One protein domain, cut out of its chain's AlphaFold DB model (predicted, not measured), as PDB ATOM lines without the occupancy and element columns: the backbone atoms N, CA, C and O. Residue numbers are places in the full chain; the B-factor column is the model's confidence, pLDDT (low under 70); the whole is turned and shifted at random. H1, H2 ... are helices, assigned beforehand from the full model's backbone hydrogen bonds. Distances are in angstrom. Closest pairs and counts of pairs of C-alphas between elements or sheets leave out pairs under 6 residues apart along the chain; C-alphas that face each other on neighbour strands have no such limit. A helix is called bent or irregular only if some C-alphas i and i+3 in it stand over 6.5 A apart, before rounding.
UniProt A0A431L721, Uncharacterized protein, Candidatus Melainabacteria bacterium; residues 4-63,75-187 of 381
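AT A GLANCE: This is residues 4 to 63 and 75 to 187 of the 381 residues of an uncharacterized protein of Candidatus Melainabacteria bacterium (UniProt A0A431L721). H1 and the long bent helix H5 meet at a corner near one end of an elongated model; at the other end H2, H3, H4 and H6 gather about H7, which folds back to cross H5b. Residues 4 to 14 of H1 stick out, and residues 96 to 113 link H4 to H5a. The printed part has 173 residues, seven named helices, H1 to H7, and no named strand: all helix, loose, radius of gyration of the C-alphas 20.9 A, spans 62 by 37 by 31 A.

HOW THE PARTS SIT: H1, residues 4 to 25, touches H5, residues 114 to 146, with residues 19 to 23 alone. Assigned as one helix by its hydrogen bonds, H5 is bent: C-alphas 122 and 125 are 7.2 A apart, and arms H5a, 114 to 122, and H5b, 125 to 146, stand at a steep tilt of 52 degrees. H1 is about perpendicular to H5b, 88 degrees, closest C-alphas Ser 23 and Ala 125, 5.3 A. H2, residues 38 to 41, touches residues 166 to 173 alone of H7, residues 166 to 187; closest C-alphas Ala 38 and Leu 170, 4.8 A. H3, residues 55 to 61, touches residues 86 to 94 alone of H4, residues 75 to 95; closest C-alphas Ser 60 and Arg 90, 5.8 A. H4 only just touches H6, residues 149 to 162, with 3 pairs of C-alphas within 8 A, closest Asn 78 and Phe 154, 6.2 A. H5b, with 131 to 138 alone, touches 180 to 187 alone of H7, opposite ways at a steep tilt of 52 degrees; closest C-alphas Ala 134 and Val 184, 6.0 A. Every O i to N i+4 pair is within hydrogen-bond range in H1, H3, H4, H5a, H5b and H6, and 16 of 18 in H7; H2 is too short for one.

IN THESE COORDINATES: H1, 31.2 A long, begins at C-alpha 4 (1.419, 82.939, -48.229). H4 measures 29.5 A, H5b 31.1 A and H6 19.9 A. H7, 30.9 A, ends at C-alpha 187 (-2.724, 54.945, -47.500).

THE WHOLE: The C-alphas farthest apart, of Lys 6 and Arg 61, are 65.7 A apart. Residues 64 to 74 are cut out, with C-alphas 63 and 75 19.0 A apart. Links H1 to H2, H2 to H3 and H4 to H5 are long. Mean pLDDT of the printed part is 75.2, and 48 residues are under 70, among them 45 to 63 and 100 to 112.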
ATOM      1  N   LEU A   4       1.326  84.379 -48.473       59.03
ATOM      2  CA  LEU A   4       1.419  82.939 -48.229       59.03
ATOM      3  C   LEU A   4       1.297  82.574 -46.738       59.03
ATOM      4  O   LEU A   4       0.599  81.623 -46.414       59.03
ATOM      5  N   GLN A   5       1.933  83.329 -45.833       67.88
ATOM      6  CA  GLN A   5       1.784  83.110 -44.388       67.88
ATOM      7  C   GLN A   5       0.340  83.324 -43.942       67.88
ATOM      8  O   GLN A   5      -0.167  82.515 -43.183       67.88
ATOM      9  N   LYS A   6      -0.341  84.360 -44.449       73.25
ATOM     10  CA  LYS A   6      -1.759  84.591 -44.133       73.25
ATOM     11  C   LYS A   6      -2.647  83.428 -44.591       73.25
ATOM     12  O   LYS A   6      -3.522  83.021 -43.839       73.25
ATOM     13  N   ILE A   7      -2.388  82.871 -45.778       76.75
ATOM     14  CA  ILE A   7      -3.109  81.694 -46.289       76.75
ATOM     15  C   ILE A   7      -2.824  80.464 -45.421       76.75
ATOM     16  O   ILE A   7      -3.762  79.815 -44.989       76.75
ATOM     17  N   LEU A   8      -1.558  80.175 -45.101       72.44
ATOM     18  CA  LEU A   8      -1.179  79.038 -44.248       72.44
ATOM     19  C   LEU A   8      -1.779  79.131 -42.842       72.44
ATOM     20  O   LEU A   8      -2.319  78.148 -42.347       72.44
ATOM     21  N   THR A   9      -1.718  80.305 -42.212       76.50
ATOM     22  CA  THR A   9      -2.338  80.531 -40.903       76.50
ATOM     23  C   THR A   9      -3.860  80.421 -40.996       76.50
ATOM     24  O   THR A   9      -4.463  79.796 -40.134       76.50
ATOM     25  N   GLY A  10      -4.476  80.948 -42.059       77.81
ATOM     26  CA  GLY A  10      -5.911  80.800 -42.312       77.81
ATOM     27  C   GLY A  10      -6.334  79.341 -42.496       77.81
ATOM     28  O   GLY A  10      -7.303  78.915 -41.883       77.81
ATOM     29  N   CYS A  11      -5.575  78.553 -43.263       79.19
ATOM     30  CA  CYS A  11      -5.800  77.116 -43.415       79.19
ATOM     31  C   CYS A  11      -5.636  76.371 -42.087       79.19
ATOM     32  O   CYS A  11      -6.439  75.500 -41.785       79.19
ATOM     33  N   LEU A  12      -4.631  76.715 -41.278       80.00
ATOM     34  CA  LEU A  12      -4.414  76.081 -39.977       80.00
ATOM     35  C   LEU A  12      -5.558  76.382 -39.001       80.00
ATOM     36  O   LEU A  12      -6.061  75.468 -38.356       80.00
ATOM     37  N   VAL A  13      -6.008  77.639 -38.941       83.44
ATOM     38  CA  VAL A  13      -7.188  78.024 -38.154       83.44
ATOM     39  C   VAL A  13      -8.420  77.279 -38.658       83.44
ATOM     40  O   VAL A  13      -9.109  76.674 -37.850       83.44
ATOM     41  N   LEU A  14      -8.649  77.232 -39.974       82.81
ATOM     42  CA  LEU A  14      -9.764  76.496 -40.575       82.81
ATOM     43  C   LEU A  14      -9.742  75.009 -40.188       82.81
ATOM     44  O   LEU A  14     -10.767  74.482 -39.778       82.81
ATOM     45  N   VAL A  15      -8.586  74.341 -40.277       81.06
ATOM     46  CA  VAL A  15      -8.436  72.924 -39.906       81.06
ATOM     47  C   VAL A  15      -8.745  72.707 -38.426       81.06
ATOM     48  O   VAL A  15      -9.472  71.776 -38.096       81.06
ATOM     49  N   ILE A  16      -8.252  73.577 -37.540       81.94
ATOM     50  CA  ILE A  16      -8.545  73.502 -36.101       81.94
ATOM     51  C   ILE A  16     -10.035  73.746 -35.840       81.94
ATOM     52  O   ILE A  16     -10.636  73.034 -35.041       81.94
ATOM     53  N   THR A  17     -10.651  74.716 -36.519       83.00
ATOM     54  CA  THR A  17     -12.085  74.992 -36.389       83.00
ATOM     55  C   THR A  17     -12.920  73.814 -36.881       83.00
ATOM     56  O   THR A  17     -13.837  73.406 -36.178       83.00
ATOM     57  N   ILE A  18     -12.578  73.214 -38.025       82.25
ATOM     58  CA  ILE A  18     -13.243  72.007 -38.537       82.25
ATOM     59  C   ILE A  18     -13.092  70.863 -37.530       82.25
ATOM     60  O   ILE A  18     -14.097  70.271 -37.147       82.25
ATOM     61  N   ALA A  19     -11.876  70.607 -37.039       78.19
ATOM     62  CA  ALA A  19     -11.612  69.566 -36.047       78.19
ATOM     63  C   ALA A  19     -12.433  69.771 -34.767       78.19
ATOM     64  O   ALA A  19     -13.070  68.838 -34.286       78.19
ATOM     65  N   PHE A  20     -12.498  71.006 -34.267       79.94
ATOM     66  CA  PHE A  20     -13.313  71.360 -33.110       79.94
ATOM     67  C   PHE A  20     -14.810  71.157 -33.373       79.94
ATOM     68  O   PHE A  20     -15.492  70.538 -32.563       79.94
ATOM     69  N   THR A  21     -15.332  71.627 -34.512       81.12
ATOM     70  CA  THR A  21     -16.753  71.441 -34.852       81.12
ATOM     71  C   THR A  21     -17.112  69.966 -35.017       81.12
ATOM     72  O   THR A  21     -18.121  69.525 -34.475       81.12
ATOM     73  N   MET A  22     -16.269  69.172 -35.680       76.19
ATOM     74  CA  MET A  22     -16.475  67.730 -35.812       76.19
ATOM     75  C   MET A  22     -16.424  67.036 -34.451       76.19
ATOM     76  O   MET A  22     -17.331  66.281 -34.129       76.19
ATOM     77  N   SER A  23     -15.427  67.339 -33.622       73.00
ATOM     78  CA  SER A  23     -15.307  66.805 -32.260       73.00
ATOM     79  C   SER A  23     -16.521  67.133 -31.381       73.00
ATOM     80  O   SER A  23     -17.005  66.283 -30.639       73.00
ATOM     81  N   TYR A  24     -17.045  68.357 -31.485       74.75
ATOM     82  CA  TYR A  24     -18.173  68.809 -30.674       74.75
ATOM     83  C   TYR A  24     -19.510  68.195 -31.113       74.75
ATOM     84  O   TYR A  24     -20.333  67.844 -30.270       74.75
ATOM     85  N   PHE A  25     -19.740  68.064 -32.425       76.44
ATOM     86  CA  PHE A  25     -21.029  67.614 -32.967       76.44
ATOM     87  C   PHE A  25     -21.096  66.120 -33.298       76.44
ATOM     88  O   PHE A  25     -22.196  65.586 -33.424       76.44
ATOM     89  N   SER A  26     -19.962  65.429 -33.430       71.50
ATOM     90  CA  SER A  26     -19.926  63.998 -33.737       71.50
ATOM     91  C   SER A  26     -19.240  63.218 -32.623       71.50
ATOM     92  O   SER A  26     -18.145  63.553 -32.176       71.50
ATOM     93  N   ARG A  27     -19.894  62.149 -32.165       67.88
ATOM     94  CA  ARG A  27     -19.237  61.181 -31.288       67.88
ATOM     95  C   ARG A  27     -18.283  60.343 -32.142       67.88
ATOM     96  O   ARG A  27     -18.724  59.839 -33.177       67.88
ATOM     97  N   PRO A  28     -17.014  60.181 -31.736       61.25
ATOM     98  CA  PRO A  28     -16.103  59.293 -32.434       61.25
ATOM     99  C   PRO A  28     -16.617  57.859 -32.289       61.25
ATOM    100  O   PRO A  28     -16.792  57.366 -31.176       61.25
ATOM    101  N   HIS A  29     -16.885  57.219 -33.420       64.69
ATOM    102  CA  HIS A  29     -17.162  55.792 -33.506       64.69
ATOM    103  C   HIS A  29     -16.065  55.173 -34.363       64.69
ATOM    104  O   HIS A  29     -15.583  55.809 -35.306       64.69
ATOM    105  N   GLU A  30     -15.653  53.953 -34.036       62.69
ATOM    106  CA  GLU A  30     -14.777  53.217 -34.936       62.69
ATOM    107  C   GLU A  30     -15.545  52.899 -36.224       62.69
ATOM    108  O   GLU A  30     -16.705  52.476 -36.153       62.69
ATOM    109  N   PRO A  31     -14.951  53.149 -37.402       61.53
ATOM    110  CA  PRO A  31     -15.630  52.914 -38.663       61.53
ATOM    111  C   PRO A  31     -15.865  51.411 -38.837       61.53
ATOM    112  O   PRO A  31     -14.940  50.650 -39.112       61.53
ATOM    113  N   ASN A  32     -17.119  50.988 -38.686       63.22
ATOM    114  CA  ASN A  32     -17.545  49.617 -38.945       63.22
ATOM    115  C   ASN A  32     -17.978  49.482 -40.410       63.22
ATOM    116  O   ASN A  32     -19.164  49.398 -40.721       63.22
ATOM    117  N   VAL A  33     -17.007  49.561 -41.322       64.38
ATOM    118  CA  VAL A  33     -17.240  49.347 -42.755       64.38
ATOM    119  C   VAL A  33     -16.872  47.907 -43.087       64.38
ATOM    120  O   VAL A  33     -15.706  47.517 -43.001       64.38
ATOM    121  N   GLU A  34     -17.866  47.116 -43.485       68.69
ATOM    122  CA  GLU A  34     -17.638  45.805 -44.090       68.69
ATOM    123  C   GLU A  34     -17.021  46.016 -45.483       68.69
ATOM    124  O   GLU A  34     -17.653  46.577 -46.382       68.69
ATOM    125  N   ILE A  35     -15.745  45.646 -45.634       71.81
ATOM    126  CA  ILE A  35     -14.985  45.854 -46.879       71.81
ATOM    127  C   ILE A  35     -15.316  44.763 -47.901       71.81
ATOM    128  O   ILE A  35     -15.475  45.053 -49.082       71.81
ATOM    129  N   VAL A  36     -15.419  43.514 -47.446       72.38
ATOM    130  CA  VAL A  36     -15.737  42.354 -48.282       72.38
ATOM    131  C   VAL A  36     -16.822  41.559 -47.591       72.38
ATOM    132  O   VAL A  36     -16.656  41.175 -46.435       72.38
ATOM    133  N   ASN A  37     -17.920  41.322 -48.303       76.75
ATOM    134  CA  ASN A  37     -19.031  40.537 -47.792       76.75
ATOM    135  C   ASN A  37     -18.873  39.073 -48.218       76.75
ATOM    136  O   ASN A  37     -18.711  38.780 -49.402       76.75
ATOM    137  N   ALA A  38     -18.974  38.147 -47.265       74.81
ATOM    138  CA  ALA A  38     -18.847  36.710 -47.521       74.81
ATOM    139  C   ALA A  38     -19.855  36.187 -48.565       74.81
ATOM    140  O   ALA A  38     -19.558  35.255 -49.306       74.81
ATOM    141  N   LEU A  39     -21.032  36.808 -48.682       74.44
ATOM    142  CA  LEU A  39     -22.022  36.438 -49.695       74.44
ATOM    143  C   LEU A  39     -21.587  36.819 -51.114       74.44
ATOM    144  O   LEU A  39     -21.952  36.128 -52.060       74.44
ATOM    145  N   GLN A  40     -20.804  37.889 -51.272       77.69
ATOM    146  CA  GLN A  40     -20.289  38.326 -52.578       77.69
ATOM    147  C   GLN A  40     -19.183  37.402 -53.100       77.69
ATOM    148  O   GLN A  40     -18.966  37.314 -54.308       77.69
ATOM    149  N   GLU A  41     -18.518  36.683 -52.196       78.56
ATOM    150  CA  GLU A  41     -17.508  35.685 -52.535       78.56
ATOM    151  C   GLU A  41     -18.133  34.405 -53.106       78.56
ATOM    152  O   GLU A  41     -17.479  33.685 -53.849       78.56
ATOM    153  N   LEU A  42     -19.404  34.106 -52.821       79.06
ATOM    154  CA  LEU A  42     -20.053  32.892 -53.321       79.06
ATOM    155  C   LEU A  42     -20.399  33.004 -54.823       79.06
ATOM    156  O   LEU A  42     -20.804  34.070 -55.289       79.06
ATOM    157  N   PRO A  43     -20.294  31.909 -55.609       72.75
ATOM    158  CA  PRO A  43     -20.646  31.922 -57.034       72.75
ATOM    159  C   PRO A  43     -22.114  32.268 -57.305       72.75
ATOM    160  O   PRO A  43     -22.417  32.900 -58.314       72.75
ATOM    161  N   ASP A  44     -23.012  31.864 -56.403       75.44
ATOM    162  CA  ASP A  44     -24.435  32.199 -56.439       75.44
ATOM    163  C   ASP A  44     -24.929  32.526 -55.020       75.44
ATOM    164  O   ASP A  44     -25.155  31.597 -54.242       75.44
ATOM    165  N   PRO A  45     -25.105  33.808 -54.655       63.25
ATOM    166  CA  PRO A  45     -25.497  34.217 -53.306       63.25
ATOM    167  C   PRO A  45     -26.935  33.822 -52.933       63.25
ATOM    168  O   PRO A  45     -27.300  33.898 -51.763       63.25
ATOM    169  N   SER A  46     -27.761  33.410 -53.904       66.81
ATOM    170  CA  SER A  46     -29.161  33.027 -53.677       66.81
ATOM    171  C   SER A  46     -29.341  31.558 -53.276       66.81
ATOM    172  O   SER A  46     -30.428  31.142 -52.864       66.81
ATOM    173  N   ARG A  47     -28.275  30.759 -53.380       69.88
ATOM    174  CA  ARG A  47     -28.281  29.330 -53.079       69.88
ATOM    175  C   ARG A  47     -28.012  29.083 -51.591       69.88
ATOM    176  O   ARG A  47     -27.116  29.677 -51.003       69.88
ATOM    177  N   ASN A  48     -28.744  28.144 -50.988       67.50
ATOM    178  CA  ASN A  48     -28.446  27.676 -49.632       67.50
ATOM    179  C   ASN A  48     -27.189  26.793 -49.651       67.50
ATOM    180  O   ASN A  48     -27.233  25.667 -50.151       67.50
ATOM    181  N   TYR A  49     -26.088  27.304 -49.104       69.06
ATOM    182  CA  TYR A  49     -24.854  26.543 -48.893       69.06
ATOM    183  C   TYR A  49     -24.859  25.871 -47.517       69.06
ATOM    184  O   TYR A  49     -25.411  26.430 -46.565       69.06
ATOM    185  N   PRO A  50     -24.253  24.681 -47.384       67.12
ATOM    186  CA  PRO A  50     -24.104  24.036 -46.086       67.12
ATOM    187  C   PRO A  50     -23.234  24.887 -45.141       67.12
ATOM    188  O   PRO A  50     -22.193  25.411 -45.544       67.12
ATOM    189  N   LEU A  51     -23.664  25.009 -43.878       61.69
ATOM    190  CA  LEU A  51     -22.784  25.360 -42.759       61.69
ATOM    191  C   LEU A  51     -22.092  24.066 -42.322       61.69
ATOM    192  O   LEU A  51     -22.657  23.299 -41.542       61.69
ATOM    193  N   ASP A  52     -20.920  23.783 -42.874       58.00
ATOM    194  CA  ASP A  52     -20.095  22.670 -42.416       58.00
ATOM    195  C   ASP A  52     -19.021  23.195 -41.457       58.00
ATOM    196  O   ASP A  52     -18.285  24.114 -41.795       58.00
ATOM    197  N   THR A  53     -18.947  22.616 -40.256       59.12
ATOM    198  CA  THR A  53     -18.056  23.034 -39.157       59.12
ATOM    199  C   THR A  53     -16.663  22.390 -39.237       59.12
ATOM    200  O   THR A  53     -15.788  22.644 -38.401       59.12
ATOM    201  N   GLY A  54     -16.433  21.542 -40.248       65.06
ATOM    202  CA  GLY A  54     -15.183  20.812 -40.473       65.06
ATOM    203  C   GLY A  54     -14.055  21.623 -41.123       65.06
ATOM    204  O   GLY A  54     -12.965  21.082 -41.343       65.06
ATOM    205  N   LEU A  55     -14.262  22.904 -41.455       69.19
ATOM    206  CA  LEU A  55     -13.244  23.734 -42.113       69.19
ATOM    207  C   LEU A  55     -11.996  23.916 -41.232       69.19
ATOM    208  O   LEU A  55     -10.866  23.784 -41.707       69.19
ATOM    209  N   SER A  56     -12.188  24.150 -39.932       63.19
ATOM    210  CA  SER A  56     -11.094  24.303 -38.959       63.19
ATOM    211  C   SER A  56     -10.198  23.055 -38.883       63.19
ATOM    212  O   SER A  56      -8.965  23.148 -38.832       63.19
ATOM    213  N   GLU A  57     -10.798  21.865 -38.956       64.88
ATOM    214  CA  GLU A  57     -10.100  20.581 -38.958       64.88
ATOM    215  C   GLU A  57      -9.373  20.337 -40.290       64.88
ATOM    216  O   GLU A  57      -8.212  19.921 -40.296       64.88
ATOM    217  N   ARG A  58      -9.997  20.687 -41.424       69.38
ATOM    218  CA  ARG A  58      -9.368  20.640 -42.755       69.38
ATOM    219  C   ARG A  58      -8.143  21.554 -42.840       69.38
ATOM    220  O   ARG A  58      -7.086  21.124 -43.302       69.38
ATOM    221  N   ILE A  59      -8.245  22.786 -42.345       67.00
ATOM    222  CA  ILE A  59      -7.156  23.773 -42.381       67.00
ATOM    223  C   ILE A  59      -6.018  23.368 -41.439       67.00
ATOM    224  O   ILE A  59      -4.854  23.374 -41.855       67.00
ATOM    225  N   SER A  60      -6.328  22.958 -40.206       62.00
ATOM    226  CA  SER A  60      -5.320  22.545 -39.215       62.00
ATOM    227  C   SER A  60      -4.574  21.264 -39.613       62.00
ATOM    228  O   SER A  60      -3.359  21.180 -39.405       62.00
ATOM    229  N   ARG A  61      -5.257  20.305 -40.259       60.62
ATOM    230  CA  ARG A  61      -4.667  19.051 -40.763       60.62
ATOM    231  C   ARG A  61      -4.062  19.158 -42.163       60.62
ATOM    232  O   ARG A  61      -3.405  18.216 -42.607       60.62
ATOM    233  N   SER A  62      -4.229  20.283 -42.863       57.03
ATOM    234  CA  SER A  62      -3.649  20.483 -44.195       57.03
ATOM    235  C   SER A  62      -2.115  20.556 -44.112       57.03
ATOM    236  O   SER A  62      -1.502  21.608 -43.959       57.03
ATOM    237  N   HIS A  63      -1.438  19.411 -44.156       49.19
ATOM    238  CA  HIS A  63       0.024  19.329 -44.298       49.19
ATOM    239  C   HIS A  63       0.434  18.889 -45.718       49.19
ATOM    240  O   HIS A  63       1.616  18.920 -46.035       49.19
ATOM    241  N   THR A  75      -1.665  28.697 -62.367       58.62
ATOM    242  CA  THR A  75      -1.626  28.060 -61.050       58.62
ATOM    243  C   THR A  75      -0.500  28.568 -60.189       58.62
ATOM    244  O   THR A  75      -0.669  28.522 -58.990       58.62
ATOM    245  N   GLN A  76       0.622  29.091 -60.695       65.38
ATOM    246  CA  GLN A  76       1.707  29.451 -59.770       65.38
ATOM    247  C   GLN A  76       1.341  30.645 -58.871       65.38
ATOM    248  O   GLN A  76       1.572  30.601 -57.665       65.38
ATOM    249  N   ARG A  77       0.743  31.710 -59.428       71.25
ATOM    250  CA  ARG A  77       0.301  32.870 -58.627       71.25
ATOM    251  C   ARG A  77      -0.885  32.518 -57.738       71.25
ATOM    252  O   ARG A  77      -0.879  32.902 -56.571       71.25
ATOM    253  N   ASN A  78      -1.845  31.760 -58.266       72.88
ATOM    254  CA  ASN A  78      -3.006  31.301 -57.507       72.88
ATOM    255  C   ASN A  78      -2.572  30.346 -56.390       72.88
ATOM    256  O   ASN A  78      -2.983  30.526 -55.257       72.88
ATOM    257  N   ALA A  79      -1.652  29.421 -56.653       71.12
ATOM    258  CA  ALA A  79      -1.095  28.501 -55.665       71.12
ATOM    259  C   ALA A  79      -0.357  29.231 -54.547       71.12
ATOM    260  O   ALA A  79      -0.556  28.905 -53.384       71.12
ATOM    261  N   LEU A  80       0.464  30.236 -54.873       76.00
ATOM    262  CA  LEU A  80       1.134  31.055 -53.860       76.00
ATOM    263  C   LEU A  80       0.128  31.858 -53.026       76.00
ATOM    264  O   LEU A  80       0.274  31.951 -51.808       76.00
ATOM    265  N   ALA A  81      -0.899  32.421 -53.663       75.69
ATOM    266  CA  ALA A  81      -1.962  33.144 -52.976       75.69
ATOM    267  C   ALA A  81      -2.778  32.211 -52.059       75.69
ATOM    268  O   ALA A  81      -2.951  32.520 -50.880       75.69
ATOM    269  N   LEU A  82      -3.179  31.035 -52.545       76.88
ATOM    270  CA  LEU A  82      -3.893  30.008 -51.784       76.88
ATOM    271  C   LEU A  82      -3.051  29.458 -50.629       76.88
ATOM    272  O   LEU A  82      -3.559  29.316 -49.518       76.88
ATOM    273  N   ASP A  83      -1.760  29.196 -50.845       76.31
ATOM    274  CA  ASP A  83      -0.865  28.735 -49.782       76.31
ATOM    275  C   ASP A  83      -0.638  29.816 -48.718       76.31
ATOM    276  O   ASP A  83      -0.568  29.510 -47.526       76.31
ATOM    277  N   SER A  84      -0.609  31.092 -49.114       80.44
ATOM    278  CA  SER A  84      -0.563  32.201 -48.160       80.44
ATOM    279  C   SER A  84      -1.863  32.314 -47.351       80.44
ATOM    280  O   SER A  84      -1.812  32.417 -46.129       80.44
ATOM    281  N   LEU A  85      -3.033  32.207 -47.992       80.19
ATOM    282  CA  LEU A  85      -4.327  32.229 -47.308       80.19
ATOM    283  C   LEU A  85      -4.422  31.064 -46.323       80.19
ATOM    284  O   LEU A  85      -4.764  31.261 -45.161       80.19
ATOM    285  N   ARG A  86      -4.017  29.865 -46.748       77.00
ATOM    286  CA  ARG A  86      -3.933  28.674 -45.897       77.00
ATOM    287  C   ARG A  86      -2.993  28.866 -44.711       77.00
ATOM    288  O   ARG A  86      -3.353  28.536 -43.583       77.00
ATOM    289  N   SER A  87      -1.789  29.381 -44.951       80.44
ATOM    290  CA  SER A  87      -0.794  29.611 -43.901       80.44
ATOM    291  C   SER A  87      -1.293  30.632 -42.881       80.44
ATOM    292  O   SER A  87      -1.144  30.419 -41.677       80.44
ATOM    293  N   TRP A  88      -1.935  31.703 -43.351       82.69
ATOM    294  CA  TRP A  88      -2.567  32.714 -42.509       82.69
ATOM    295  C   TRP A  88      -3.720  32.122 -41.700       82.69
ATOM    296  O   TRP A  88      -3.756  32.271 -40.479       82.69
ATOM    297  N   ALA A  89      -4.611  31.373 -42.350       76.12
ATOM    298  CA  ALA A  89      -5.740  30.722 -41.699       76.12
ATOM    299  C   ALA A  89      -5.254  29.791 -40.585       76.12
ATOM    300  O   ALA A  89      -5.690  29.903 -39.445       76.12
ATOM    301  N   ARG A  90      -4.270  28.932 -40.881       78.56
ATOM    302  CA  ARG A  90      -3.662  28.027 -39.900       78.56
ATOM    303  C   ARG A  90      -3.101  28.779 -38.692       78.56
ATOM    304  O   ARG A  90      -3.333  28.348 -37.568       78.56
ATOM    305  N   GLN A  91      -2.357  29.865 -38.902       80.94
ATOM    306  CA  GLN A  91      -1.792  30.653 -37.800       80.94
ATOM    307  C   GLN A  91      -2.882  31.244 -36.902       80.94
ATOM    308  O   GLN A  91      -2.754  31.185 -35.679       80.94
ATOM    309  N   ASN A  92      -3.963  31.759 -37.490       77.88
ATOM    310  CA  ASN A  92      -5.062  32.344 -36.727       77.88
ATOM    311  C   ASN A  92      -5.911  31.288 -36.012       77.88
ATOM    312  O   ASN A  92      -6.195  31.467 -34.834       77.88
ATOM    313  N   TYR A  93      -6.211  30.151 -36.644       74.75
ATOM    314  CA  TYR A  93      -6.936  29.049 -35.998       74.75
ATOM    315  C   TYR A  93      -6.157  28.379 -34.863       74.75
ATOM    316  O   TYR A  93      -6.753  27.928 -33.889       74.75
ATOM    317  N   LEU A  94      -4.823  28.316 -34.962       76.94
ATOM    318  CA  LEU A  94      -3.980  27.855 -33.853       76.94
ATOM    319  C   LEU A  94      -4.022  28.816 -32.658       76.94
ATOM    320  O   LEU A  94      -3.792  28.387 -31.529       76.94
ATOM    321  N   ARG A  95      -4.278  30.105 -32.904       77.69
ATOM    322  CA  ARG A  95      -4.348  31.145 -31.874       77.69
ATOM    323  C   ARG A  95      -5.744  31.256 -31.260       77.69
ATOM    324  O   ARG A  95      -5.845  31.414 -30.048       77.69
ATOM    325  N   ASP A  96      -6.787  31.185 -32.081       73.44
ATOM    326  CA  ASP A  96      -8.190  31.189 -31.672       73.44
ATOM    327  C   ASP A  96      -9.021  30.303 -32.615       73.44
ATOM    328  O   ASP A  96      -9.142  30.571 -33.811       73.44
ATOM    329  N   ALA A  97      -9.636  29.255 -32.066       66.62
ATOM    330  CA  ALA A  97     -10.501  28.349 -32.819       66.62
ATOM    331  C   ALA A  97     -11.792  29.038 -33.310       66.62
ATOM    332  O   ALA A  97     -12.362  28.622 -34.318       66.62
ATOM    333  N   GLY A  98     -12.232  30.102 -32.628       67.75
ATOM    334  CA  GLY A  98     -13.397  30.913 -32.986       67.75
ATOM    335  C   GLY A  98     -13.074  32.110 -33.881       67.75
ATOM    336  O   GLY A  98     -13.961  32.933 -34.102       67.75
ATOM    337  N   PHE A  99     -11.844  32.215 -34.405       72.94
ATOM    338  CA  PHE A  99     -11.353  33.404 -35.109       72.94
ATOM    339  C   PHE A  99     -12.297  33.902 -36.204       72.94
ATOM    340  O   PHE A  99     -12.472  35.099 -36.320       72.94
ATOM    341  N   LEU A 100     -12.938  33.023 -36.979       69.00
ATOM    342  CA  LEU A 100     -13.858  33.438 -38.043       69.00
ATOM    343  C   LEU A 100     -15.112  34.170 -37.540       69.00
ATOM    344  O   LEU A 100     -15.637  35.022 -38.250       69.00
ATOM    345  N   HIS A 101     -15.580  33.853 -36.335       68.19
ATOM    346  CA  HIS A 101     -16.883  34.279 -35.817       68.19
ATOM    347  C   HIS A 101     -16.768  35.332 -34.708       68.19
ATOM    348  O   HIS A 101     -17.754  35.982 -34.364       68.19
ATOM    349  N   ASN A 102     -15.570  35.509 -34.148       57.94
ATOM    350  CA  ASN A 102     -15.297  36.496 -33.116       57.94
ATOM    351  C   ASN A 102     -14.755  37.784 -33.745       57.94
ATOM    352  O   ASN A 102     -13.553  37.935 -33.982       57.94
ATOM    353  N   ASP A 103     -15.644  38.749 -33.948       53.66
ATOM    354  CA  ASP A 103     -15.278  40.162 -34.045       53.66
ATOM    355  C   ASP A 103     -15.244  40.725 -32.625       53.66
ATOM    356  O   ASP A 103     -16.134  41.455 -32.192       53.66
ATOM    357  N   LEU A 104     -14.252  40.303 -31.837       44.00
ATOM    358  CA  LEU A 104     -14.025  40.949 -30.550       44.00
ATOM    359  C   LEU A 104     -13.585  42.388 -30.850       44.00
ATOM    360  O   LEU A 104     -12.552  42.560 -31.502       44.00
ATOM    361  N   PRO A 105     -14.345  43.412 -30.418       46.62
ATOM    362  CA  PRO A 105     -13.924  44.791 -30.595       46.62
ATOM    363  C   PRO A 105     -12.562  44.966 -29.925       46.62
ATOM    364  O   PRO A 105     -12.336  44.444 -28.825       46.62
ATOM    365  N   GLU A 106     -11.649  45.672 -30.596       50.09
ATOM    366  CA  GLU A 106     -10.371  46.017 -29.987       50.09
ATOM    367  C   GLU A 106     -10.642  46.688 -28.631       50.09
ATOM    368  O   GLU A 106     -11.587  47.475 -28.491       50.09
ATOM    369  N   PRO A 107      -9.879  46.340 -27.581       45.72
ATOM    370  CA  PRO A 107     -10.102  46.923 -26.272       45.72
ATOM    371  C   PRO A 107      -9.965  48.440 -26.386       45.72
ATOM    372  O   PRO A 107      -8.907  48.943 -26.756       45.72
ATOM    373  N   VAL A 108     -11.040  49.159 -26.043       49.91
ATOM    374  CA  VAL A 108     -11.070  50.626 -26.002       49.91
ATOM    375  C   VAL A 108      -9.838  51.111 -25.246       49.91
ATOM    376  O   VAL A 108      -9.701  50.863 -24.042       49.91
ATOM    377  N   ASN A 109      -8.926  51.773 -25.963       53.75
ATOM    378  CA  ASN A 109      -7.692  52.294 -25.394       53.75
ATOM    379  C   ASN A 109      -8.040  53.224 -24.226       53.75
ATOM    380  O   ASN A 109      -8.621  54.294 -24.406       53.75
ATOM    381  N   LYS A 110      -7.710  52.808 -22.999       54.47
ATOM    382  CA  LYS A 110      -7.905  53.639 -21.811       54.47
ATOM    383  C   LYS A 110      -6.887  54.775 -21.856       54.47
ATOM    384  O   LYS A 110      -5.705  54.546 -21.620       54.47
ATOM    385  N   HIS A 111      -7.336  55.991 -22.158       57.88
ATOM    386  CA  HIS A 111      -6.490  57.182 -22.075       57.88
ATOM    387  C   HIS A 111      -6.115  57.440 -20.616       57.88
ATOM    388  O   HIS A 111      -6.982  57.496 -19.742       57.88
ATOM    389  N   THR A 112      -4.819  57.574 -20.349       59.78
ATOM    390  CA  THR A 112      -4.282  57.656 -18.986       59.78
ATOM    391  C   THR A 112      -4.046  59.094 -18.533       59.78
ATOM    392  O   THR A 112      -3.971  59.354 -17.334       59.78
ATOM    393  N   THR A 113      -3.984  60.051 -19.467       74.12
ATOM    394  CA  THR A 113      -3.700  61.463 -19.165       74.12
ATOM    395  C   THR A 113      -4.719  62.441 -19.765       74.12
ATOM    396  O   THR A 113      -5.378  62.162 -20.765       74.12
ATOM    397  N   ILE A 114      -4.825  63.638 -19.168       73.75
ATOM    398  CA  ILE A 114      -5.700  64.733 -19.643       73.75
ATOM    399  C   ILE A 114      -5.276  65.226 -21.036       73.75
ATOM    400  O   ILE A 114      -6.105  65.613 -21.851       73.75
ATOM    401  N   VAL A 115      -3.973  65.212 -21.328       71.88
ATOM    402  CA  VAL A 115      -3.460  65.627 -22.641       71.88
ATOM    403  C   VAL A 115      -3.851  64.608 -23.710       71.88
ATOM    404  O   VAL A 115      -4.280  65.000 -24.792       71.88
ATOM    405  N   GLU A 116      -3.780  63.310 -23.401       67.62
ATOM    406  CA  GLU A 116      -4.258  62.251 -24.297       67.62
ATOM    407  C   GLU A 116      -5.750  62.367 -24.570       67.62
ATOM    408  O   GLU A 116      -6.152  62.290 -25.727       67.62
ATOM    409  N   SER A 117      -6.564  62.595 -23.537       68.56
ATOM    410  CA  SER A 117      -8.008  62.734 -23.724       68.56
ATOM    411  C   SER A 117      -8.364  63.982 -24.536       68.56
ATOM    412  O   SER A 117      -9.286  63.928 -25.350       68.56
ATOM    413  N   LEU A 118      -7.613  65.078 -24.392       72.38
ATOM    414  CA  LEU A 118      -7.809  66.309 -25.163       72.38
ATOM    415  C   LEU A 118      -7.403  66.126 -26.633       72.38
ATOM    416  O   LEU A 118      -8.177  66.467 -27.528       72.38
ATOM    417  N   CYS A 119      -6.230  65.542 -26.892       71.19
ATOM    418  CA  CYS A 119      -5.775  65.224 -28.247       71.19
ATOM    419  C   CYS A 119      -6.706  64.220 -28.932       71.19
ATOM    420  O   CYS A 119      -7.093  64.431 -30.080       71.19
ATOM    421  N   TYR A 120      -7.108  63.163 -28.224       71.81
ATOM    422  CA  TYR A 120      -8.073  62.198 -28.730       71.81
ATOM    423  C   TYR A 120      -9.399  62.884 -29.048       71.81
ATOM    424  O   TYR A 120      -9.864  62.790 -30.173       71.81
ATOM    425  N   SER A 121      -9.965  63.664 -28.127       73.94
ATOM    426  CA  SER A 121     -11.236  64.353 -28.376       73.94
ATOM    427  C   SER A 121     -11.161  65.259 -29.606       73.94
ATOM    428  O   SER A 121     -12.057  65.208 -30.444       73.94
ATOM    429  N   LEU A 122     -10.087  66.040 -29.767       75.19
ATOM    430  CA  LEU A 122      -9.948  66.986 -30.879       75.19
ATOM    431  C   LEU A 122      -9.769  66.294 -32.240       75.19
ATOM    432  O   LEU A 122     -10.276  66.785 -33.247       75.19
ATOM    433  N   PHE A 123      -9.044  65.173 -32.283       75.75
ATOM    434  CA  PHE A 123      -8.645  64.527 -33.536       75.75
ATOM    435  C   PHE A 123      -9.372  63.215 -33.847       75.75
ATOM    436  O   PHE A 123      -9.286  62.768 -34.987       75.75
ATOM    437  N   ALA A 124     -10.111  62.619 -32.906       73.62
ATOM    438  CA  ALA A 124     -10.787  61.334 -33.104       73.62
ATOM    439  C   ALA A 124     -11.888  61.403 -34.164       73.62
ATOM    440  O   ALA A 124     -11.963  60.530 -35.018       73.62
ATOM    441  N   ALA A 125     -12.721  62.445 -34.158       75.56
ATOM    442  CA  ALA A 125     -13.764  62.596 -35.172       75.56
ATOM    443  C   ALA A 125     -13.186  62.830 -36.588       75.56
ATOM    444  O   ALA A 125     -13.554  62.097 -37.507       75.56
ATOM    445  N   PRO A 126     -12.227  63.760 -36.792       79.44
ATOM    446  CA  PRO A 126     -11.552  63.903 -38.083       79.44
ATOM    447  C   PRO A 126     -10.811  62.641 -38.539       79.44
ATOM    448  O   PRO A 126     -10.836  62.313 -39.723       79.44
ATOM    449  N   SER A 127     -10.141  61.933 -37.624       78.94
ATOM    450  CA  SER A 127      -9.397  60.719 -37.969       78.94
ATOM    451  C   SER A 127     -10.330  59.560 -38.318       78.94
ATOM    452  O   SER A 127     -10.061  58.859 -39.290       78.94
ATOM    453  N   ALA A 128     -11.449  59.403 -37.603       80.06
ATOM    454  CA  ALA A 128     -12.485  58.428 -37.924       80.06
ATOM    455  C   ALA A 128     -13.099  58.704 -39.302       80.06
ATOM    456  O   ALA A 128     -13.156  57.792 -40.119       80.06
ATOM    457  N   ALA A 129     -13.443  59.959 -39.612       83.12
ATOM    458  CA  ALA A 129     -13.985  60.333 -40.920       83.12
ATOM    459  C   ALA A 129     -12.990  60.081 -42.070       83.12
ATOM    460  O   ALA A 129     -13.367  59.585 -43.130       83.12
ATOM    461  N   LEU A 130     -11.700  60.388 -41.869       84.94
ATOM    462  CA  LEU A 130     -10.654  60.088 -42.855       84.94
ATOM    463  C   LEU A 130     -10.448  58.582 -43.039       84.94
ATOM    464  O   LEU A 130     -10.271  58.127 -44.168       84.94
ATOM    465  N   ARG A 131     -10.478  57.811 -41.946       85.75
ATOM    466  CA  ARG A 131     -10.398  56.347 -41.992       85.75
ATOM    467  C   ARG A 131     -11.607  55.743 -42.692       85.75
ATOM    468  O   ARG A 131     -11.423  54.869 -43.524       85.75
ATOM    469  N   GLU A 132     -12.809  56.235 -42.422       86.12
ATOM    470  CA  GLU A 132     -14.034  55.804 -43.095       86.12
ATOM    471  C   GLU A 132     -13.988  56.112 -44.597       86.12
ATOM    472  O   GLU A 132     -14.266  55.242 -45.415       86.12
ATOM    473  N   ALA A 133     -13.555  57.316 -44.984       87.75
ATOM    474  CA  ALA A 133     -13.374  57.672 -46.389       87.75
ATOM    475  C   ALA A 133     -12.335  56.775 -47.084       87.75
ATOM    476  O   ALA A 133     -12.553  56.336 -48.213       87.75
ATOM    477  N   ALA A 134     -11.225  56.472 -46.407       89.25
ATOM    478  CA  ALA A 134     -10.210  55.555 -46.912       89.25
ATOM    479  C   ALA A 134     -10.733  54.113 -47.022       89.25
ATOM    480  O   ALA A 134     -10.476  53.455 -48.025       89.25
ATOM    481  N   LEU A 135     -11.500  53.637 -46.038       87.94
ATOM    482  CA  LEU A 135     -12.146  52.323 -46.061       87.94
ATOM    483  C   LEU A 135     -13.152  52.211 -47.207       87.94
ATOM    484  O   LEU A 135     -13.135  51.218 -47.924       87.94
ATOM    485  N   ASN A 136     -13.976  53.238 -47.424       89.31
ATOM    486  CA  ASN A 136     -14.912  53.288 -48.546       89.31
ATOM    487  C   ASN A 136     -14.177  53.278 -49.891       89.31
ATOM    488  O   ASN A 136     -14.538  52.505 -50.771       89.31
ATOM    489  N   PHE A 137     -13.099  54.055 -50.026       91.81
ATOM    490  CA  PHE A 137     -12.259  54.019 -51.223       91.81
ATOM    491  C   PHE A 137     -11.701  52.614 -51.482       91.81
ATOM    492  O   PHE A 137     -11.809  52.107 -52.594       91.81
ATOM    493  N   VAL A 138     -11.133  51.965 -50.460       90.94
ATOM    494  CA  VAL A 138     -10.594  50.606 -50.597       90.94
ATOM    495  C   VAL A 138     -11.704  49.606 -50.929       90.94
ATOM    496  O   VAL A 138     -11.503  48.769 -51.801       90.94
ATOM    497  N   ARG A 139     -12.884  49.713 -50.307       89.19
ATOM    498  CA  ARG A 139     -14.053  48.878 -50.619       89.19
ATOM    499  C   ARG A 139     -14.450  48.990 -52.090       89.19
ATOM    500  O   ARG A 139     -14.664  47.971 -52.737       89.19
ATOM    501  N   ASP A 140     -14.510  50.205 -52.625       90.19
ATOM    502  CA  ASP A 140     -14.882  50.435 -54.022       90.19
ATOM    503  C   ASP A 140     -13.832  49.846 -54.984       90.19
ATOM    504  O   ASP A 140     -14.184  49.215 -55.979       90.19
ATOM    505  N   GLN A 141     -12.542  49.968 -54.651       91.62
ATOM    506  CA  GLN A 141     -11.452  49.350 -55.419       91.62
ATOM    507  C   GLN A 141     -11.501  47.821 -55.374       91.62
ATOM    508  O   GLN A 141     -11.306  47.150 -56.385       91.62
ATOM    509  N   VAL A 142     -11.791  47.252 -54.204       89.44
ATOM    510  CA  VAL A 142     -11.970  45.809 -54.042       89.44
ATOM    511  C   VAL A 142     -13.160  45.329 -54.874       89.44
ATOM    512  O   VAL A 142     -13.017  44.357 -55.611       89.44
ATOM    513  N   ALA A 143     -14.291  46.038 -54.852       88.19
ATOM    514  CA  ALA A 143     -15.446  45.717 -55.687       88.19
ATOM    515  C   ALA A 143     -15.119  45.772 -57.193       88.19
ATOM    516  O   ALA A 143     -15.578  44.923 -57.956       88.19
ATOM    517  N   GLU A 144     -14.290  46.720 -57.636       89.94
ATOM    518  CA  GLU A 144     -13.803  46.769 -59.020       89.94
ATOM    519  C   GLU A 144     -12.952  45.536 -59.363       89.94
ATOM    520  O   GLU A 144     -13.166  44.901 -60.398       89.94
ATOM    521  N   PHE A 145     -12.052  45.128 -58.463       89.31
ATOM    522  CA  PHE A 145     -11.241  43.922 -58.634       89.31
ATOM    523  C   PHE A 145     -12.078  42.633 -58.687       89.31
ATOM    524  O   PHE A 145     -11.764  41.742 -59.481       89.31
ATOM    525  N   HIS A 146     -13.168  42.545 -57.919       88.31
ATOM    526  CA  HIS A 146     -14.081  41.395 -57.938       88.31
ATOM    527  C   HIS A 146     -14.730  41.168 -59.314       88.31
ATOM    528  O   HIS A 146     -15.054  40.038 -59.669       88.31
ATOM    529  N   ASN A 147     -14.857  42.216 -60.134       87.88
ATOM    530  CA  ASN A 147     -15.388  42.119 -61.496       87.88
ATOM    531  C   ASN A 147     -14.332  41.705 -62.538       87.88
ATOM    532  O   ASN A 147     -14.611  41.690 -63.738       87.88
ATOM    533  N   THR A 148     -13.100  41.402 -62.119       88.25
ATOM    534  CA  THR A 148     -12.017  41.034 -63.037       88.25
ATOM    535  C   THR A 148     -11.951  39.520 -63.275       88.25
ATOM    536  O   THR A 148     -12.184  38.729 -62.359       88.25
ATOM    537  N   PRO A 149     -11.509  39.073 -64.469       86.06
ATOM    538  CA  PRO A 149     -11.342  37.643 -64.754       86.06
ATOM    539  C   PRO A 149     -10.271  36.979 -63.872       86.06
ATOM    540  O   PRO A 149     -10.285  35.768 -63.659       86.06
ATOM    541  N   ALA A 150      -9.323  37.766 -63.350       83.62
ATOM    542  CA  ALA A 150      -8.284  37.279 -62.448       83.62
ATOM    543  C   ALA A 150      -8.849  36.868 -61.081       83.62
ATOM    544  O   ALA A 150      -8.362  35.904 -60.486       83.62
ATOM    545  N   PHE A 151      -9.862  37.591 -60.597       86.69
ATOM    546  CA  PHE A 151     -10.577  37.240 -59.380       86.69
ATOM    547  C   PHE A 151     -11.498  36.042 -59.607       86.69
ATOM    548  O   PHE A 151     -11.444  35.088 -58.840       86.69
ATOM    549  N   GLU A 152     -12.266  36.025 -60.699       85.31
ATOM    550  CA  GLU A 152     -13.172  34.907 -60.996       85.31
ATOM    551  C   GLU A 152     -12.429  33.565 -61.087       85.31
ATOM    552  O   GLU A 152     -12.868  32.563 -60.518       85.31
ATOM    553  N   LYS A 153     -11.251  33.564 -61.720       83.81
ATOM    554  CA  LYS A 153     -10.382  32.387 -61.774       83.81
ATOM    555  C   LYS A 153      -9.863  31.970 -60.396       83.81
ATOM    556  O   LYS A 153      -9.893  30.789 -60.075       83.81
ATOM    557  N   PHE A 154      -9.408  32.925 -59.581       84.06
ATOM    558  CA  PHE A 154      -8.975  32.639 -58.211       84.06
ATOM    559  C   PHE A 154     -10.095  32.024 -57.381       84.06
ATOM    560  O   PHE A 154      -9.882  31.046 -56.673       84.06
ATOM    561  N   ARG A 155     -11.287  32.614 -57.479       85.06
ATOM    562  CA  ARG A 155     -12.482  32.199 -56.760       85.06
ATOM    563  C   ARG A 155     -12.840  30.752 -57.093       85.06
ATOM    564  O   ARG A 155     -13.080  29.975 -56.177       85.06
ATOM    565  N   SER A 156     -12.818  30.380 -58.377       83.56
ATOM    566  CA  SER A 156     -13.014  28.987 -58.805       83.56
ATOM    567  C   SER A 156     -11.988  28.055 -58.155       83.56
ATOM    568  O   SER A 156     -12.373  27.133 -57.443       83.56
ATOM    569  N   ASP A 157     -10.692  28.351 -58.313       78.19
ATOM    570  CA  ASP A 157      -9.606  27.519 -57.772       78.19
ATOM    571  C   ASP A 157      -9.673  27.398 -56.232       78.19
ATOM    572  O   ASP A 157      -9.341  26.357 -55.652       78.19
ATOM    573  N   PHE A 158     -10.106  28.466 -55.553       80.44
ATOM    574  CA  PHE A 158     -10.294  28.505 -54.106       80.44
ATOM    575  C   PHE A 158     -11.409  27.559 -53.657       80.44
ATOM    576  O   PHE A 158     -11.168  26.709 -52.799       80.44
ATOM    577  N   PHE A 159     -12.607  27.658 -54.240       80.44
ATOM    578  CA  PHE A 159     -13.726  26.794 -53.850       80.44
ATOM    579  C   PHE A 159     -13.526  25.337 -54.271       80.44
ATOM    580  O   PHE A 159     -13.956  24.448 -53.537       80.44
ATOM    581  N   ASP A 160     -12.805  25.081 -55.365       75.94
ATOM    582  CA  ASP A 160     -12.389  23.725 -55.742       75.94
ATOM    583  C   ASP A 160     -11.455  23.100 -54.686       75.94
ATOM    584  O   ASP A 160     -11.484  21.891 -54.457       75.94
ATOM    585  N   SER A 161     -10.649  23.923 -54.002       72.31
ATOM    586  CA  SER A 161      -9.674  23.469 -52.998       72.31
ATOM    587  C   SER A 161     -10.240  23.380 -51.576       72.31
ATOM    588  O   SER A 161      -9.915  22.450 -50.838       72.31
ATOM    589  N   PHE A 162     -11.043  24.364 -51.163       70.44
ATOM    590  CA  PHE A 162     -11.550  24.497 -49.790       70.44
ATOM    591  C   PHE A 162     -12.988  23.995 -49.617       70.44
ATOM    592  O   PHE A 162     -13.427  23.796 -48.486       70.44
ATOM    593  N   GLY A 163     -13.701  23.737 -50.713       73.69
ATOM    594  CA  GLY A 163     -15.106  23.353 -50.699       73.69
ATOM    595  C   GLY A 163     -16.042  24.560 -50.756       73.69
ATOM    596  O   GLY A 163     -15.758  25.635 -50.221       73.69
ATOM    597  N   LEU A 164     -17.179  24.361 -51.423       81.06
ATOM    598  CA  LEU A 164     -18.213  25.362 -51.678       81.06
ATOM    599  C   LEU A 164     -19.133  25.540 -50.454       81.06
ATOM    600  O   LEU A 164     -20.270  25.066 -50.432       81.06
ATOM    601  N   GLU A 165     -18.613  26.201 -49.423       81.38
ATOM    602  CA  GLU A 165     -19.247  26.360 -48.106       81.38
ATOM    603  C   GLU A 165     -19.229  27.825 -47.643       81.38
ATOM    604  O   GLU A 165     -18.364  28.610 -48.047       81.38
ATOM    605  N   MET A 166     -20.159  28.189 -46.751       79.19
ATOM    606  CA  MET A 166     -20.227  29.549 -46.191       79.19
ATOM    607  C   MET A 166     -18.982  29.893 -45.361       79.19
ATOM    608  O   MET A 166     -18.485  31.014 -45.440       79.19
ATOM    609  N   GLU A 167     -18.436  28.934 -44.603       77.00
ATOM    610  CA  GLU A 167     -17.222  29.164 -43.807       77.00
ATOM    611  C   GLU A 167     -16.000  29.455 -44.696       77.00
ATOM    612  O   GLU A 167     -15.194  30.325 -44.365       77.00
ATOM    613  N   SER A 168     -15.880  28.791 -45.853       78.38
ATOM    614  CA  SER A 168     -14.814  29.047 -46.833       78.38
ATOM    615  C   SER A 168     -14.926  30.448 -47.434       78.38
ATOM    616  O   SER A 168     -13.927  31.156 -47.563       78.38
ATOM    617  N   ALA A 169     -16.145  30.884 -47.761       80.44
ATOM    618  CA  ALA A 169     -16.394  32.237 -48.251       80.44
ATOM    619  C   ALA A 169     -16.079  33.300 -47.182       80.44
ATOM    620  O   ALA A 169     -15.439  34.310 -47.472       80.44
ATOM    621  N   LEU A 170     -16.444  33.038 -45.923       81.88
ATOM    622  CA  LEU A 170     -16.131  33.907 -44.789       81.88
ATOM    623  C   LEU A 170     -14.618  33.991 -44.551       81.88
ATOM    624  O   LEU A 170     -14.089  35.079 -44.327       81.88
ATOM    625  N   LEU A 171     -13.897  32.875 -44.676       81.81
ATOM    626  CA  LEU A 171     -12.437  32.845 -44.595       81.81
ATOM    627  C   LEU A 171     -11.784  33.752 -45.647       81.81
ATOM    628  O   LEU A 171     -10.879  34.522 -45.315       81.81
ATOM    629  N   LEU A 172     -12.244  33.672 -46.899       83.62
ATOM    630  CA  LEU A 172     -11.726  34.492 -47.994       83.62
ATOM    631  C   LEU A 172     -12.044  35.981 -47.790       83.62
ATOM    632  O   LEU A 172     -11.147  36.820 -47.912       83.62
ATOM    633  N   ALA A 173     -13.280  36.297 -47.399       84.81
ATOM    634  CA  ALA A 173     -13.704  37.661 -47.106       84.81
ATOM    635  C   ALA A 173     -12.899  38.273 -45.950       84.81
ATOM    636  O   ALA A 173     -12.395  39.394 -46.059       84.81
ATOM    637  N   ARG A 174     -12.695  37.521 -44.861       84.06
ATOM    638  CA  ARG A 174     -11.917  37.971 -43.698       84.06
ATOM    639  C   ARG A 174     -10.444  38.176 -44.047       84.06
ATOM    640  O   ARG A 174      -9.867  39.185 -43.656       84.06
ATOM    641  N   TYR A 175      -9.855  37.283 -44.845       84.25
ATOM    642  CA  TYR A 175      -8.477  37.423 -45.323       84.25
ATOM    643  C   TYR A 175      -8.257  38.720 -46.118       84.25
ATOM    644  O   TYR A 175      -7.280  39.438 -45.885       84.25
ATOM    645  N   GLN A 176      -9.162  39.040 -47.047       86.50
ATOM    646  CA  GLN A 176      -9.088  40.282 -47.819       86.50
ATOM    647  C   GLN A 176      -9.367  41.512 -46.947       86.50
ATOM    648  O   GLN A 176      -8.639  42.501 -47.036       86.50
ATOM    649  N   SER A 177     -10.371  41.434 -46.069       85.94
ATOM    650  CA  SER A 177     -10.769  42.516 -45.164       85.94
ATOM    651  C   SER A 177      -9.645  42.908 -44.199       85.94
ATOM    652  O   SER A 177      -9.340  44.091 -44.074       85.94
ATOM    653  N   ASP A 178      -8.947  41.948 -43.587       83.69
ATOM    654  CA  ASP A 178      -7.846  42.238 -42.656       83.69
ATOM    655  C   ASP A 178      -6.676  42.944 -43.357       83.69
ATOM    656  O   ASP A 178      -6.118  43.919 -42.845       83.69
ATOM    657  N   LYS A 179      -6.334  42.508 -44.574       84.50
ATOM    658  CA  LYS A 179      -5.296  43.158 -45.387       84.50
ATOM    659  C   LYS A 179      -5.705  44.554 -45.852       84.50
ATOM    660  O   LYS A 179      -4.875  45.462 -45.839       84.50
ATOM    661  N   ALA A 180      -6.967  44.725 -46.231       85.69
ATOM    662  CA  ALA A 180      -7.531  46.006 -46.632       85.69
ATOM    663  C   ALA A 180      -7.611  46.998 -45.459       85.69
ATOM    664  O   ALA A 180      -7.312  48.178 -45.624       85.69
ATOM    665  N   LYS A 181      -7.930  46.539 -44.243       86.75
ATOM    666  CA  LYS A 181      -7.865  47.375 -43.033       86.75
ATOM    667  C   LYS A 181      -6.428  47.804 -42.735       86.75
ATOM    668  O   LYS A 181      -6.180  48.987 -42.510       86.75
ATOM    669  N   ALA A 182      -5.468  46.879 -42.812       85.31
ATOM    670  CA  ALA A 182      -4.052  47.185 -42.594       85.31
ATOM    671  C   ALA A 182      -3.494  48.205 -43.605       85.31
ATOM    672  O   ALA A 182      -2.585  48.978 -43.294       85.31
ATOM    673  N   SER A 183      -4.036  48.237 -44.823       88.62
ATOM    674  CA  SER A 183      -3.574  49.137 -45.873       88.62
ATOM    675  C   SER A 183      -4.101  50.573 -45.736       88.62
ATOM    676  O   SER A 183      -3.494  51.491 -46.292       88.62
ATOM    677  N   VAL A 184      -5.163  50.810 -44.955       87.88
ATOM    678  CA  VAL A 184      -5.726  52.153 -44.711       87.88
ATOM    679  C   VAL A 184      -4.727  53.069 -44.009       87.88
ATOM    680  O   VAL A 184      -4.511  54.197 -44.454       87.88
ATOM    681  N   ASP A 185      -4.065  52.595 -42.953       86.00
ATOM    682  CA  ASP A 185      -3.075  53.408 -42.234       86.00
ATOM    683  C   ASP A 185      -1.870  53.747 -43.133       86.00
ATOM    684  O   ASP A 185      -1.333  54.861 -43.083       86.00
ATOM    685  N   VAL A 186      -1.485  52.823 -44.022       89.25
ATOM    686  CA  VAL A 186      -0.444  53.048 -45.036       89.25
ATOM    687  C   VAL A 186      -0.895  54.087 -46.065       89.25
ATOM    688  O   VAL A 186      -0.125  54.991 -46.390       89.25
ATOM    689  N   LEU A 187      -2.140  54.004 -46.543       91.50
ATOM    690  CA  LEU A 187      -2.724  54.945 -47.500       91.50
ATOM    691  C   LEU A 187      -2.771  56.368 -46.932       91.50
ATOM    692  O   LEU A 187      -2.319  57.307 -47.590       91.50
TER     693      LEU A 187